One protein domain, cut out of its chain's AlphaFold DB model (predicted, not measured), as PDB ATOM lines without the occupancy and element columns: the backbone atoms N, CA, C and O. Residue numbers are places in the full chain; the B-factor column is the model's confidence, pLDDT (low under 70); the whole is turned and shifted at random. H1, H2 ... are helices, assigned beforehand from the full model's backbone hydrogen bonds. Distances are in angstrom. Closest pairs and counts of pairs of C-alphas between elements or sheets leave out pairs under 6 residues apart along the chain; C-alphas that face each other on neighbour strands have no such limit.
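AT A GLANCE: This is residues 276 to 360 of the 385 residues of an uncharacterized protein of Salpingoeca rosetta (strain ATCC 50818 / BSB-021) (UniProt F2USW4). Two helical hairpins, H1 with H2 and H3 with H4, make a compact helical domain, and the short helix H5 packs on H2, H3 and H4. H3 and H4 are staggered and meet only at the first residues of H4, 328 to 329, with the long loop of residues 315 to 327 running from the end of H3 to the start of H4, while H1 packs on H2 and is apart from H5. The printed part has 85 residues with five named helices in the order H1, H2, H3, H4, H5, and no named strand; its class is all helix. It is compact, with a radius of gyration of the C-alphas of 12.5 A, and its outline is rounded, spanning 33 by 29 by 20 A.

HOW THE PARTS SIT: H4, residues 328 to 341, is the longest helix. H3, residues 304 to 314, touches H4 at its residues 328 to 329 alone, the closest C-alphas being those of Arg 309 and Pro 328, 5.4 A apart. The two form a helical hairpin at a shallow tilt of 26 degrees, opposite ways. H5, residues 347 to 351, touches H4, the closest C-alphas being those of Glu 336 and Ile 347 at 5.9 A. H5 also touches H3, where the closest C-alphas, those of Gly 306 and Ala 351, are 3.9 A apart. H2, residues 292 to 300, touches H5, the closest C-alphas being those of Val 299 and Ala 350 at 5.8 A. H2 and H4 only just touch, with 3 pairs of C-alphas within 8 A; H4 does so with residues 335 to 339 alone, and the closest C-alphas are those of Cys 295 and Cys 339, 5.6 A apart. Their lines stand at a steep tilt of 55 degrees, opposite ways. H1, residues 276 to 285, forms a helical hairpin with H2 at a shallow tilt of 34 degrees, only just short of steep, opposite ways; their closest C-alphas, those of Val 279 and Gln 294, are 6.1 A apart. H1 and H4 are near each other, and H1 and H5 are apart. The helix packing is mostly aligned, but only just: 2 of 3 pairs are at a shallow tilt. In H1, H2, H3, H4 and H5 every O i to N i+4 pair is within hydrogen-bond range.

IN THESE COORDINATES: H4 measures 19.9 A from C-alpha 328 at (-9.520, -13.034, 48.318) to C-alpha 341 at (9.454, -16.217, 53.589). H3 measures 15.4 A, H1 14.2 A, H2 11.8 A and H5 6.2 A. H1 begins at C-alpha 276, (-2.606, -21.760, 39.200), and H5 ends at C-alpha 351, (-2.360, -9.187, 42.196).

THE WHOLE: The C-alphas of Ala 341 and Ser 359 are the two farthest apart, at 36.7 A. The printed part has no cut. The link from H3 to H4 is long, with 13 residues; those from H2 to H3 and from H4 to H5 are tight. The mean pLDDT of the printed part is 88.7, and residues 359 to 360 are under 70.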
ATOM      1  N   LEU A 276      -2.767 -22.130  37.797       91.06
ATOM      2  CA  LEU A 276      -2.606 -21.760  39.200       91.06
ATOM      3  C   LEU A 276      -3.523 -22.561  40.135       91.06
ATOM      4  O   LEU A 276      -3.227 -22.607  41.326       91.06
ATOM      5  N   MET A 277      -4.565 -23.242  39.632       87.88
ATOM      6  CA  MET A 277      -5.465 -24.051  40.471       87.88
ATOM      7  C   MET A 277      -4.716 -25.103  41.300       87.88
ATOM      8  O   MET A 277      -4.871 -25.083  42.518       87.88
ATOM      9  N   PRO A 278      -3.810 -25.928  40.730       86.94
ATOM     10  CA  PRO A 278      -3.042 -26.887  41.531       86.94
ATOM     11  C   PRO A 278      -2.103 -26.219  42.545       86.94
ATOM     12  O   PRO A 278      -1.705 -26.825  43.535       86.94
ATOM     13  N   VAL A 279      -1.700 -24.968  42.290       90.62
ATOM     14  CA  VAL A 279      -0.859 -24.202  43.215       90.62
ATOM     15  C   VAL A 279      -1.679 -23.722  44.412       90.62
ATOM     16  O   VAL A 279      -1.196 -23.797  45.541       90.62
ATOM     17  N   PHE A 280      -2.903 -23.246  44.177       87.62
ATOM     18  CA  PHE A 280      -3.823 -22.855  45.241       87.62
ATOM     19  C   PHE A 280      -4.323 -24.060  46.033       87.62
ATOM     20  O   PHE A 280      -4.335 -23.990  47.258       87.62
ATOM     21  N   ASP A 281      -4.625 -25.175  45.367       85.25
ATOM     22  CA  ASP A 281      -4.962 -26.429  46.042       85.25
ATOM     23  C   ASP A 281      -3.837 -26.851  46.996       85.25
ATOM     24  O   ASP A 281      -4.070 -27.015  48.191       85.25
ATOM     25  N   LEU A 282      -2.585 -26.880  46.522       88.75
ATOM     26  CA  LEU A 282      -1.442 -27.230  47.370       88.75
ATOM     27  C   LEU A 282      -1.267 -26.277  48.565       88.75
ATOM     28  O   LEU A 282      -0.877 -26.720  49.643       88.75
ATOM     29  N   LEU A 283      -1.542 -24.977  48.399       87.94
ATOM     30  CA  LEU A 283      -1.497 -24.013  49.506       87.94
ATOM     31  C   LEU A 283      -2.495 -24.379  50.613       87.94
ATOM     32  O   LEU A 283      -2.187 -24.204  51.791       87.94
ATOM     33  N   MET A 284      -3.676 -24.860  50.226       83.94
ATOM     34  CA  MET A 284      -4.777 -25.169  51.136       83.94
ATOM     35  C   MET A 284      -4.636 -26.566  51.751       83.94
ATOM     36  O   MET A 284      -4.852 -26.732  52.952       83.94
ATOM     37  N   THR A 285      -4.239 -27.563  50.957       86.62
ATOM     38  CA  THR A 285      -4.219 -28.977  51.358       86.62
ATOM     39  C   THR A 285      -2.895 -29.411  51.984       86.62
ATOM     40  O   THR A 285      -2.894 -30.193  52.938       86.62
ATOM     41  N   ASP A 286      -1.764 -28.884  51.510       89.88
ATOM     42  CA  ASP A 286      -0.435 -29.199  52.037       89.88
ATOM     43  C   ASP A 286       0.491 -27.968  52.051       89.88
ATOM     44  O   ASP A 286       1.493 -27.891  51.321       89.88
ATOM     45  N   PRO A 287       0.218 -27.002  52.952       86.62
ATOM     46  CA  PRO A 287       1.015 -25.784  53.071       86.62
ATOM     47  C   PRO A 287       2.480 -26.057  53.439       86.62
ATOM     48  O   PRO A 287       3.321 -25.170  53.307       86.62
ATOM     49  N   THR A 288       2.819 -27.267  53.903       88.94
ATOM     50  CA  THR A 288       4.205 -27.632  54.228       88.94
ATOM     51  C   THR A 288       5.051 -27.908  52.989       88.94
ATOM     52  O   THR A 288       6.264 -27.691  53.023       88.94
ATOM     53  N   ASN A 289       4.413 -28.333  51.895       90.62
ATOM     54  CA  ASN A 289       5.039 -28.553  50.593       90.62
ATOM     55  C   ASN A 289       4.898 -27.355  49.638       90.62
ATOM     56  O   ASN A 289       5.461 -27.368  48.539       90.62
ATOM     57  N   PHE A 290       4.210 -26.293  50.060       93.44
ATOM     58  CA  PHE A 290       4.156 -25.027  49.341       93.44
ATOM     59  C   PHE A 290       5.434 -24.203  49.585       93.44
ATOM     60  O   PHE A 290       5.787 -23.890  50.723       93.44
ATOM     61  N   GLY A 291       6.144 -23.817  48.520       94.12
ATOM     62  CA  GLY A 291       7.412 -23.099  48.647       94.12
ATOM     63  C   GLY A 291       7.781 -22.216  47.455       94.12
ATOM     64  O   GLY A 291       6.938 -21.763  46.682       94.12
ATOM     65  N   ALA A 292       9.082 -21.948  47.307       96.12
ATOM     66  CA  ALA A 292       9.596 -20.980  46.333       96.12
ATOM     67  C   ALA A 292       9.196 -21.295  44.881       96.12
ATOM     68  O   ALA A 292       8.962 -20.371  44.106       96.12
ATOM     69  N   ALA A 293       9.098 -22.577  44.511       96.25
ATOM     70  CA  ALA A 293       8.707 -22.987  43.164       96.25
ATOM     71  C   ALA A 293       7.263 -22.570  42.840       96.25
ATOM     72  O   ALA A 293       7.020 -21.962  41.804       96.25
ATOM     73  N   GLN A 294       6.323 -22.817  43.755       96.06
ATOM     74  CA  GLN A 294       4.920 -22.423  43.619       96.06
ATOM     75  C   GLN A 294       4.767 -20.904  43.529       96.06
ATOM     76  O   GLN A 294       4.082 -20.393  42.645       96.06
ATOM     77  N   CYS A 295       5.476 -20.174  44.387       96.56
ATOM     78  CA  CYS A 295       5.500 -18.717  44.344       96.56
ATOM     79  C   CYS A 295       6.038 -18.176  43.011       96.56
ATOM     80  O   CYS A 295       5.496 -17.215  42.470       96.56
ATOM     81  N   GLN A 296       7.079 -18.802  42.451       96.19
ATOM     82  CA  GLN A 296       7.592 -18.443  41.127       96.19
ATOM     83  C   GLN A 296       6.586 -18.746  40.016       96.19
ATOM     84  O   GLN A 296       6.494 -17.957  39.081       96.19
ATOM     85  N   THR A 297       5.810 -19.828  40.121       95.00
ATOM     86  CA  THR A 297       4.715 -20.117  39.184       95.00
ATOM     87  C   THR A 297       3.662 -19.009  39.206       95.00
ATOM     88  O   THR A 297       3.297 -18.508  38.144       95.00
ATOM     89  N   ILE A 298       3.235 -18.565  40.394       94.94
ATOM     90  CA  ILE A 298       2.244 -17.484  40.549       94.94
ATOM     91  C   ILE A 298       2.745 -16.187  39.909       94.94
ATOM     92  O   ILE A 298       2.056 -15.604  39.076       94.94
ATOM     93  N   VAL A 299       3.960 -15.752  40.255       95.31
ATOM     94  CA  VAL A 299       4.551 -14.523  39.695       95.31
ATOM     95  C   VAL A 299       4.794 -14.663  38.188       95.31
ATOM     96  O   VAL A 299       4.574 -13.728  37.417       95.31
ATOM     97  N   GLY A 300       5.227 -15.845  37.747       94.25
ATOM     98  CA  GLY A 300       5.467 -16.164  36.343       94.25
ATOM     99  C   GLY A 300       4.205 -16.083  35.487       94.25
ATOM    100  O   GLY A 300       4.294 -15.651  34.339       94.25
ATOM    101  N   ALA A 301       3.038 -16.395  36.057       93.62
ATOM    102  CA  ALA A 301       1.740 -16.319  35.389       93.62
ATOM    103  C   ALA A 301       1.210 -14.887  35.175       93.62
ATOM    104  O   ALA A 301       0.091 -14.705  34.702       93.62
ATOM    105  N   GLY A 302       1.995 -13.854  35.491       93.19
ATOM    106  CA  GLY A 302       1.622 -12.467  35.222       93.19
ATOM    107  C   GLY A 302       0.515 -11.989  36.152       93.19
ATOM    108  O   GLY A 302       0.637 -12.104  37.368       93.19
ATOM    109  N   LYS A 303      -0.563 -11.435  35.591       94.81
ATOM    110  CA  LYS A 303      -1.696 -10.892  36.356       94.81
ATOM    111  C   LYS A 303      -2.807 -11.908  36.610       94.81
ATOM    112  O   LYS A 303      -3.903 -11.536  37.027       94.81
ATOM    113  N   CYS A 304      -2.546 -13.194  36.373       94.31
ATOM    114  CA  CYS A 304      -3.521 -14.243  36.643       94.31
ATOM    115  C   CYS A 304      -4.002 -14.219  38.100       94.31
ATOM    116  O   CYS A 304      -5.199 -14.346  38.331       94.31
ATOM    117  N   LEU A 305      -3.115 -13.968  39.072       94.38
ATOM    118  CA  LEU A 305      -3.498 -13.851  40.483       94.38
ATOM    119  C   LEU A 305      -4.535 -12.737  40.719       94.38
ATOM    120  O   LEU A 305      -5.511 -12.946  41.437       94.38
ATOM    121  N   GLY A 306      -4.370 -11.575  40.089       93.38
ATOM    122  CA  GLY A 306      -5.369 -10.513  40.173       93.38
ATOM    123  C   GLY A 306      -6.671 -10.842  39.433       93.38
ATOM    124  O   GLY A 306      -7.736 -10.443  39.896       93.38
ATOM    125  N   SER A 307      -6.634 -11.628  38.348       92.88
ATOM    126  CA  SER A 307      -7.855 -12.165  37.719       92.88
ATOM    127  C   SER A 307      -8.624 -13.111  38.650       92.88
ATOM    128  O   SER A 307      -9.845 -13.011  38.719       92.88
ATOM    129  N   TYR A 308      -7.931 -13.975  39.404       90.12
ATOM    130  CA  TYR A 308      -8.550 -14.823  40.436       90.12
ATOM    131  C   TYR A 308      -9.198 -13.999  41.542       90.12
ATOM    132  O   TYR A 308     -10.339 -14.251  41.916       90.12
ATOM    133  N   ARG A 309      -8.491 -12.976  42.026       91.69
ATOM    134  CA  ARG A 309      -9.027 -12.035  43.012       91.69
ATOM    135  C   ARG A 309     -10.320 -11.386  42.510       91.69
ATOM    136  O   ARG A 309     -11.324 -11.428  43.206       91.69
ATOM    137  N   ALA A 310     -10.309 -10.827  41.299       90.25
ATOM    138  CA  ALA A 310     -11.484 -10.176  40.719       90.25
ATOM    139  C   ALA A 310     -12.654 -11.151  40.497       90.25
ATOM    140  O   ALA A 310     -13.810 -10.755  40.622       90.25
ATOM    141  N   PHE A 311     -12.360 -12.415  40.175       88.81
ATOM    142  CA  PHE A 311     -13.369 -13.467  40.084       88.81
ATOM    143  C   PHE A 311     -14.013 -13.741  41.448       88.81
ATOM    144  O   PHE A 311     -15.226 -13.644  41.552       88.81
ATOM    145  N   LEU A 312     -13.217 -13.970  42.496       87.38
ATOM    146  CA  LEU A 312     -13.716 -14.208  43.857       87.38
ATOM    147  C   LEU A 312     -14.453 -12.996  44.453       87.38
ATOM    148  O   LEU A 312     -15.375 -13.154  45.242       87.38
ATOM    149  N   GLU A 313     -14.090 -11.769  44.071       89.06
ATOM    150  CA  GLU A 313     -14.845 -10.568  44.458       89.06
ATOM    151  C   GLU A 313     -16.236 -10.512  43.799       89.06
ATOM    152  O   GLU A 313     -17.175  -9.967  44.383       89.06
ATOM    153  N   ALA A 314     -16.370 -11.048  42.582       86.38
ATOM    154  CA  ALA A 314     -17.635 -11.109  41.855       86.38
ATOM    155  C   ALA A 314     -18.484 -12.331  42.245       86.38
ATOM    156  O   ALA A 314     -19.711 -12.232  42.265       86.38
ATOM    157  N   ASP A 315     -17.830 -13.447  42.559       85.62
ATOM    158  CA  ASP A 315     -18.421 -14.724  42.942       85.62
ATOM    159  C   ASP A 315     -17.582 -15.398  44.051       85.62
ATOM    160  O   ASP A 315     -16.690 -16.204  43.766       85.62
ATOM    161  N   PRO A 316     -17.840 -15.061  45.332       84.88
ATOM    162  CA  PRO A 316     -17.051 -15.553  46.467       84.88
ATOM    163  C   PRO A 316     -17.084 -17.071  46.659       84.88
ATOM    164  O   PRO A 316     -16.228 -17.608  47.359       84.88
ATOM    165  N   THR A 317     -18.070 -17.751  46.076       82.56
ATOM    166  CA  THR A 317     -18.281 -19.201  46.190       82.56
ATOM    167  C   THR A 317     -17.842 -19.959  44.942       82.56
ATOM    168  O   THR A 317     -17.730 -21.175  44.990       82.56
ATOM    169  N   GLY A 318     -17.519 -19.273  43.841       75.00
ATOM    170  CA  GLY A 318     -17.285 -19.904  42.536       75.00
ATOM    171  C   GLY A 318     -16.060 -20.826  42.426       75.00
ATOM    172  O   GLY A 318     -15.832 -21.390  41.360       75.00
ATOM    173  N   LEU A 319     -15.248 -20.960  43.484       74.81
ATOM    174  CA  LEU A 319     -14.133 -21.920  43.593       74.81
ATOM    175  C   LEU A 319     -14.238 -22.811  44.850       74.81
ATOM    176  O   LEU A 319     -13.240 -23.402  45.253       74.81
ATOM    177  N   SER A 320     -15.394 -22.833  45.516       73.81
ATOM    178  CA  SER A 320     -15.615 -23.515  46.793       73.81
ATOM    179  C   SER A 320     -16.652 -24.618  46.623       73.81
ATOM    180  O   SER A 320     -17.797 -24.329  46.290       73.81
ATOM    181  N   ASP A 321     -16.263 -25.867  46.883       70.50
ATOM    182  CA  ASP A 321     -17.163 -27.024  46.747       70.50
ATOM    183  C   ASP A 321     -18.261 -27.054  47.829       70.50
ATOM    184  O   ASP A 321     -19.316 -27.652  47.632       70.50
ATOM    185  N   ASP A 322     -18.029 -26.387  48.967       76.94
ATOM    186  CA  ASP A 322     -18.935 -26.351  50.126       76.94
ATOM    187  C   ASP A 322     -19.775 -25.055  50.199       76.94
ATOM    188  O   ASP A 322     -20.356 -24.748  51.244       76.94
ATOM    189  N   ASP A 323     -19.807 -24.251  49.126       76.25
ATOM    190  CA  ASP A 323     -20.436 -22.918  49.090       76.25
ATOM    191  C   ASP A 323     -19.911 -21.951  50.179       76.25
ATOM    192  O   ASP A 323     -20.540 -20.936  50.510       76.25
ATOM    193  N   GLU A 324     -18.742 -22.235  50.764       84.56
ATOM    194  CA  GLU A 324     -18.119 -21.338  51.733       84.56
ATOM    195  C   GLU A 324     -17.442 -20.173  50.995       84.56
ATOM    196  O   GLU A 324     -16.620 -20.409  50.104       84.56
ATOM    197  N   PRO A 325     -17.746 -18.911  51.345       85.19
ATOM    198  CA  PRO A 325     -17.164 -17.763  50.670       85.19
ATOM    199  C   PRO A 325     -15.661 -17.668  50.951       85.19
ATOM    200  O   PRO A 325     -15.230 -17.627  52.107       85.19
ATOM    201  N   ILE A 326     -14.867 -17.558  49.890       83.19
ATOM    202  CA  ILE A 326     -13.417 -17.380  49.964       83.19
ATOM    203  C   ILE A 326     -13.109 -15.880  49.991       83.19
ATOM    204  O   ILE A 326     -13.432 -15.157  49.052       83.19
ATOM    205  N   ASP A 327     -12.450 -15.407  51.053       88.00
ATOM    206  CA  ASP A 327     -11.967 -14.022  51.134       88.00
ATOM    207  C   ASP A 327     -10.663 -13.871  50.320       88.00
ATOM    208  O   ASP A 327      -9.610 -14.387  50.728       88.00
ATOM    209  N   PRO A 328     -10.687 -13.154  49.179       87.00
ATOM    210  CA  PRO A 328      -9.520 -13.034  48.318       87.00
ATOM    211  C   PRO A 328      -8.380 -12.242  48.976       87.00
ATOM    212  O   PRO A 328      -7.213 -12.525  48.701       87.00
ATOM    213  N   ASP A 329      -8.669 -11.295  49.874       89.56
ATOM    214  CA  ASP A 329      -7.634 -10.517  50.563       89.56
ATOM    215  C   ASP A 329      -6.918 -11.371  51.625       89.56
ATOM    216  O   ASP A 329      -5.706 -11.219  51.835       89.56
ATOM    217  N   MET A 330      -7.625 -12.321  52.253       87.50
ATOM    218  CA  MET A 330      -6.999 -13.312  53.135       87.50
ATOM    219  C   MET A 330      -6.051 -14.238  52.369       87.50
ATOM    220  O   MET A 330      -4.921 -14.454  52.818       87.50
ATOM    221  N   VAL A 331      -6.472 -14.744  51.204       86.69
ATOM    222  CA  VAL A 331      -5.631 -15.596  50.345       86.69
ATOM    223  C   VAL A 331      -4.387 -14.836  49.883       86.69
ATOM    224  O   VAL A 331      -3.270 -15.347  49.998       86.69
ATOM    225  N   LEU A 332      -4.548 -13.589  49.429       90.56
ATOM    226  CA  LEU A 332      -3.430 -12.737  49.013       90.56
ATOM    227  C   LEU A 332      -2.449 -12.470  50.157       90.56
ATOM    228  O   LEU A 332      -1.239 -12.598  49.966       90.56
ATOM    229  N   SER A 333      -2.954 -12.168  51.353       89.19
ATOM    230  CA  SER A 333      -2.118 -11.934  52.537       89.19
ATOM    231  C   SER A 333      -1.322 -13.186  52.932       89.19
ATOM    232  O   SER A 333      -0.142 -13.096  53.284       89.19
ATOM    233  N   ALA A 334      -1.944 -14.368  52.850       88.94
ATOM    234  CA  ALA A 334      -1.278 -15.641  53.113       88.94
ATOM    235  C   ALA A 334      -0.181 -15.931  52.077       88.94
ATOM    236  O   ALA A 334       0.953 -16.244  52.452       88.94
ATOM    237  N   LEU A 335      -0.485 -15.756  50.787       93.12
ATOM    238  CA  LEU A 335       0.471 -15.913  49.689       93.12
ATOM    239  C   LEU A 335       1.660 -14.963  49.827       93.12
ATOM    240  O   LEU A 335       2.805 -15.396  49.714       93.12
ATOM    241  N   GLU A 336       1.412 -13.685  50.110       92.81
ATOM    242  CA  GLU A 336       2.471 -12.690  50.284       92.81
ATOM    243  C   GLU A 336       3.405 -13.072  51.439       92.81
ATOM    244  O   GLU A 336       4.630 -13.062  51.279       92.81
ATOM    245  N   SER A 337       2.841 -13.495  52.573       91.81
ATOM    246  CA  SER A 337       3.611 -13.953  53.731       91.81
ATOM    247  C   SER A 337       4.477 -15.175  53.400       91.81
ATOM    248  O   SER A 337       5.687 -15.170  53.652       91.81
ATOM    249  N   VAL A 338       3.885 -16.222  52.816       92.94
ATOM    250  CA  VAL A 338       4.590 -17.480  52.516       92.94
ATOM    251  C   VAL A 338       5.651 -17.278  51.433       92.94
ATOM    252  O   VAL A 338       6.786 -17.736  51.582       92.94
ATOM    253  N   CYS A 339       5.338 -16.533  50.374       95.19
ATOM    254  CA  CYS A 339       6.274 -16.294  49.282       95.19
ATOM    255  C   CYS A 339       7.437 -15.389  49.682       95.19
ATOM    256  O   CYS A 339       8.578 -15.677  49.313       95.19
ATOM    257  N   THR A 340       7.192 -14.375  50.516       94.75
ATOM    258  CA  THR A 340       8.268 -13.551  51.083       94.75
ATOM    259  C   THR A 340       9.202 -14.397  51.949       94.75
ATOM    260  O   THR A 340      10.424 -14.289  51.827       94.75
ATOM    261  N   ALA A 341       8.656 -15.293  52.782       93.69
ATOM    262  CA  ALA A 341       9.454 -16.217  53.589       93.69
ATOM    263  C   ALA A 341      10.275 -17.197  52.729       93.69
ATOM    264  O   ALA A 341      11.395 -17.554  53.097       93.69
ATOM    265  N   ALA A 342       9.756 -17.579  51.558       94.31
ATOM    266  CA  ALA A 342      10.450 -18.398  50.565       94.31
ATOM    267  C   ALA A 342      11.444 -17.608  49.681       94.31
ATOM    268  O   ALA A 342      12.087 -18.194  48.809       94.31
ATOM    269  N   GLY A 343      11.594 -16.294  49.894       96.12
ATOM    270  CA  GLY A 343      12.516 -15.432  49.149       96.12
ATOM    271  C   GLY A 343      12.029 -15.020  47.755       96.12
ATOM    272  O   GLY A 343      12.839 -14.585  46.935       96.12
ATOM    273  N   VAL A 344      10.733 -15.155  47.469       96.88
ATOM    274  CA  VAL A 344      10.104 -14.733  46.211       96.88
ATOM    275  C   VAL A 344       9.373 -13.406  46.426       96.88
ATOM    276  O   VAL A 344       8.627 -13.242  47.385       96.88
ATOM    277  N   THR A 345       9.590 -12.455  45.519       93.56
ATOM    278  CA  THR A 345       8.908 -11.147  45.482       93.56
ATOM    279  C   THR A 345       8.065 -11.060  44.208       93.56
ATOM    280  O   THR A 345       8.295 -11.844  43.287       93.56
ATOM    281  N   GLY A 346       7.093 -10.143  44.137       92.12
ATOM    282  CA  GLY A 346       6.243  -9.976  42.947       92.12
ATOM    283  C   GLY A 346       4.773 -10.378  43.116       92.12
ATOM    284  O   GLY A 346       4.006 -10.246  42.166       92.12
ATOM    285  N   ILE A 347       4.367 -10.898  44.283       93.50
ATOM    286  CA  ILE A 347       2.981 -11.346  44.524       93.50
ATOM    287  C   ILE A 347       2.007 -10.166  44.471       93.50
ATOM    288  O   ILE A 347       0.975 -10.250  43.808       93.50
ATOM    289  N   THR A 348       2.352  -9.046  45.106       91.62
ATOM    290  CA  THR A 348       1.528  -7.833  45.096       91.62
ATOM    291  C   THR A 348       1.359  -7.297  43.673       91.62
ATOM    292  O   THR A 348       0.257  -6.928  43.282       91.62
ATOM    293  N   GLU A 349       2.419  -7.305  42.862       92.44
ATOM    294  CA  GLU A 349       2.377  -6.898  41.458       92.44
ATOM    295  C   GLU A 349       1.532  -7.849  40.597       92.44
ATOM    296  O   GLU A 349       0.767  -7.379  39.753       92.44
ATOM    297  N   ALA A 350       1.627  -9.161  40.833       91.50
ATOM    298  CA  ALA A 350       0.788 -10.172  40.183       91.50
ATOM    299  C   ALA A 350      -0.703 -10.021  40.547       91.50
ATOM    300  O   ALA A 350      -1.575 -10.376  39.755       91.50
ATOM    301  N   ALA A 351      -1.004  -9.462  41.724       91.81
ATOM    302  CA  ALA A 351      -2.360  -9.187  42.196       91.81
ATOM    303  C   ALA A 351      -2.886  -7.781  41.837       91.81
ATOM    304  O   ALA A 351      -4.088  -7.538  41.930       91.81
ATOM    305  N   ALA A 352      -2.020  -6.842  41.439       89.62
ATOM    306  CA  ALA A 352      -2.355  -5.417  41.291       89.62
ATOM    307  C   ALA A 352      -3.238  -5.077  40.072       89.62
ATOM    308  O   ALA A 352      -3.609  -3.920  39.871       89.62
ATOM    309  N   GLY A 353      -3.564  -6.052  39.229       88.38
ATOM    310  CA  GLY A 353      -4.485  -5.877  38.112       88.38
ATOM    311  C   GLY A 353      -4.906  -7.217  37.536       88.38
ATOM    312  O   GLY A 353      -4.443  -8.254  37.989       88.38
ATOM    313  N   THR A 354      -5.753  -7.191  36.514       90.38
ATOM    314  CA  THR A 354      -6.256  -8.397  35.853       90.38
ATOM    315  C   THR A 354      -5.628  -8.582  34.476       90.38
ATOM    316  O   THR A 354      -5.137  -7.629  33.855       90.38
ATOM    317  N   GLU A 355      -5.647  -9.821  33.998       90.25
ATOM    318  CA  GLU A 355      -5.449 -10.126  32.583       90.25
ATOM    319  C   GLU A 355      -6.726  -9.846  31.778       90.25
ATOM    320  O   GLU A 355      -7.838  -9.813  32.313       90.25
ATOM    321  N   ALA A 356      -6.569  -9.643  30.468       83.19
ATOM    322  CA  ALA A 356      -7.716  -9.530  29.575       83.19
ATOM    323  C   ALA A 356      -8.460 -10.879  29.521       83.19
ATOM    324  O   ALA A 356      -7.803 -11.898  29.301       83.19
ATOM    325  N   PRO A 357      -9.798 -10.908  29.675       76.50
ATOM    326  CA  PRO A 357     -10.554 -12.154  29.632       76.50
ATOM    327  C   PRO A 357     -10.294 -12.912  28.328       76.50
ATOM    328  O   PRO A 357     -10.163 -12.301  27.262       76.50
ATOM    329  N   SER A 358     -10.253 -14.243  28.402       75.31
ATOM    330  CA  SER A 358     -10.150 -15.104  27.217       75.31
ATOM    331  C   SER A 358     -11.239 -14.798  26.175       75.31
ATOM    332  O   SER A 358     -12.275 -14.214  26.492       75.31
ATOM    333  N   SER A 359     -11.060 -15.216  24.917       66.94
ATOM    334  CA  SER A 359     -12.127 -15.131  23.896       66.94
ATOM    335  C   SER A 359     -13.404 -15.877  24.312       66.94
ATOM    336  O   SER A 359     -14.509 -15.494  23.932       66.94
ATOM    337  N   LEU A 360     -13.247 -16.913  25.144       65.56
ATOM    338  CA  LEU A 360     -14.344 -17.655  25.763       65.56
ATOM    339  C   LEU A 360     -15.080 -16.788  26.798       65.56
ATOM    340  O   LEU A 360     -16.299 -16.684  26.755       65.56
TER     341      LEU A 360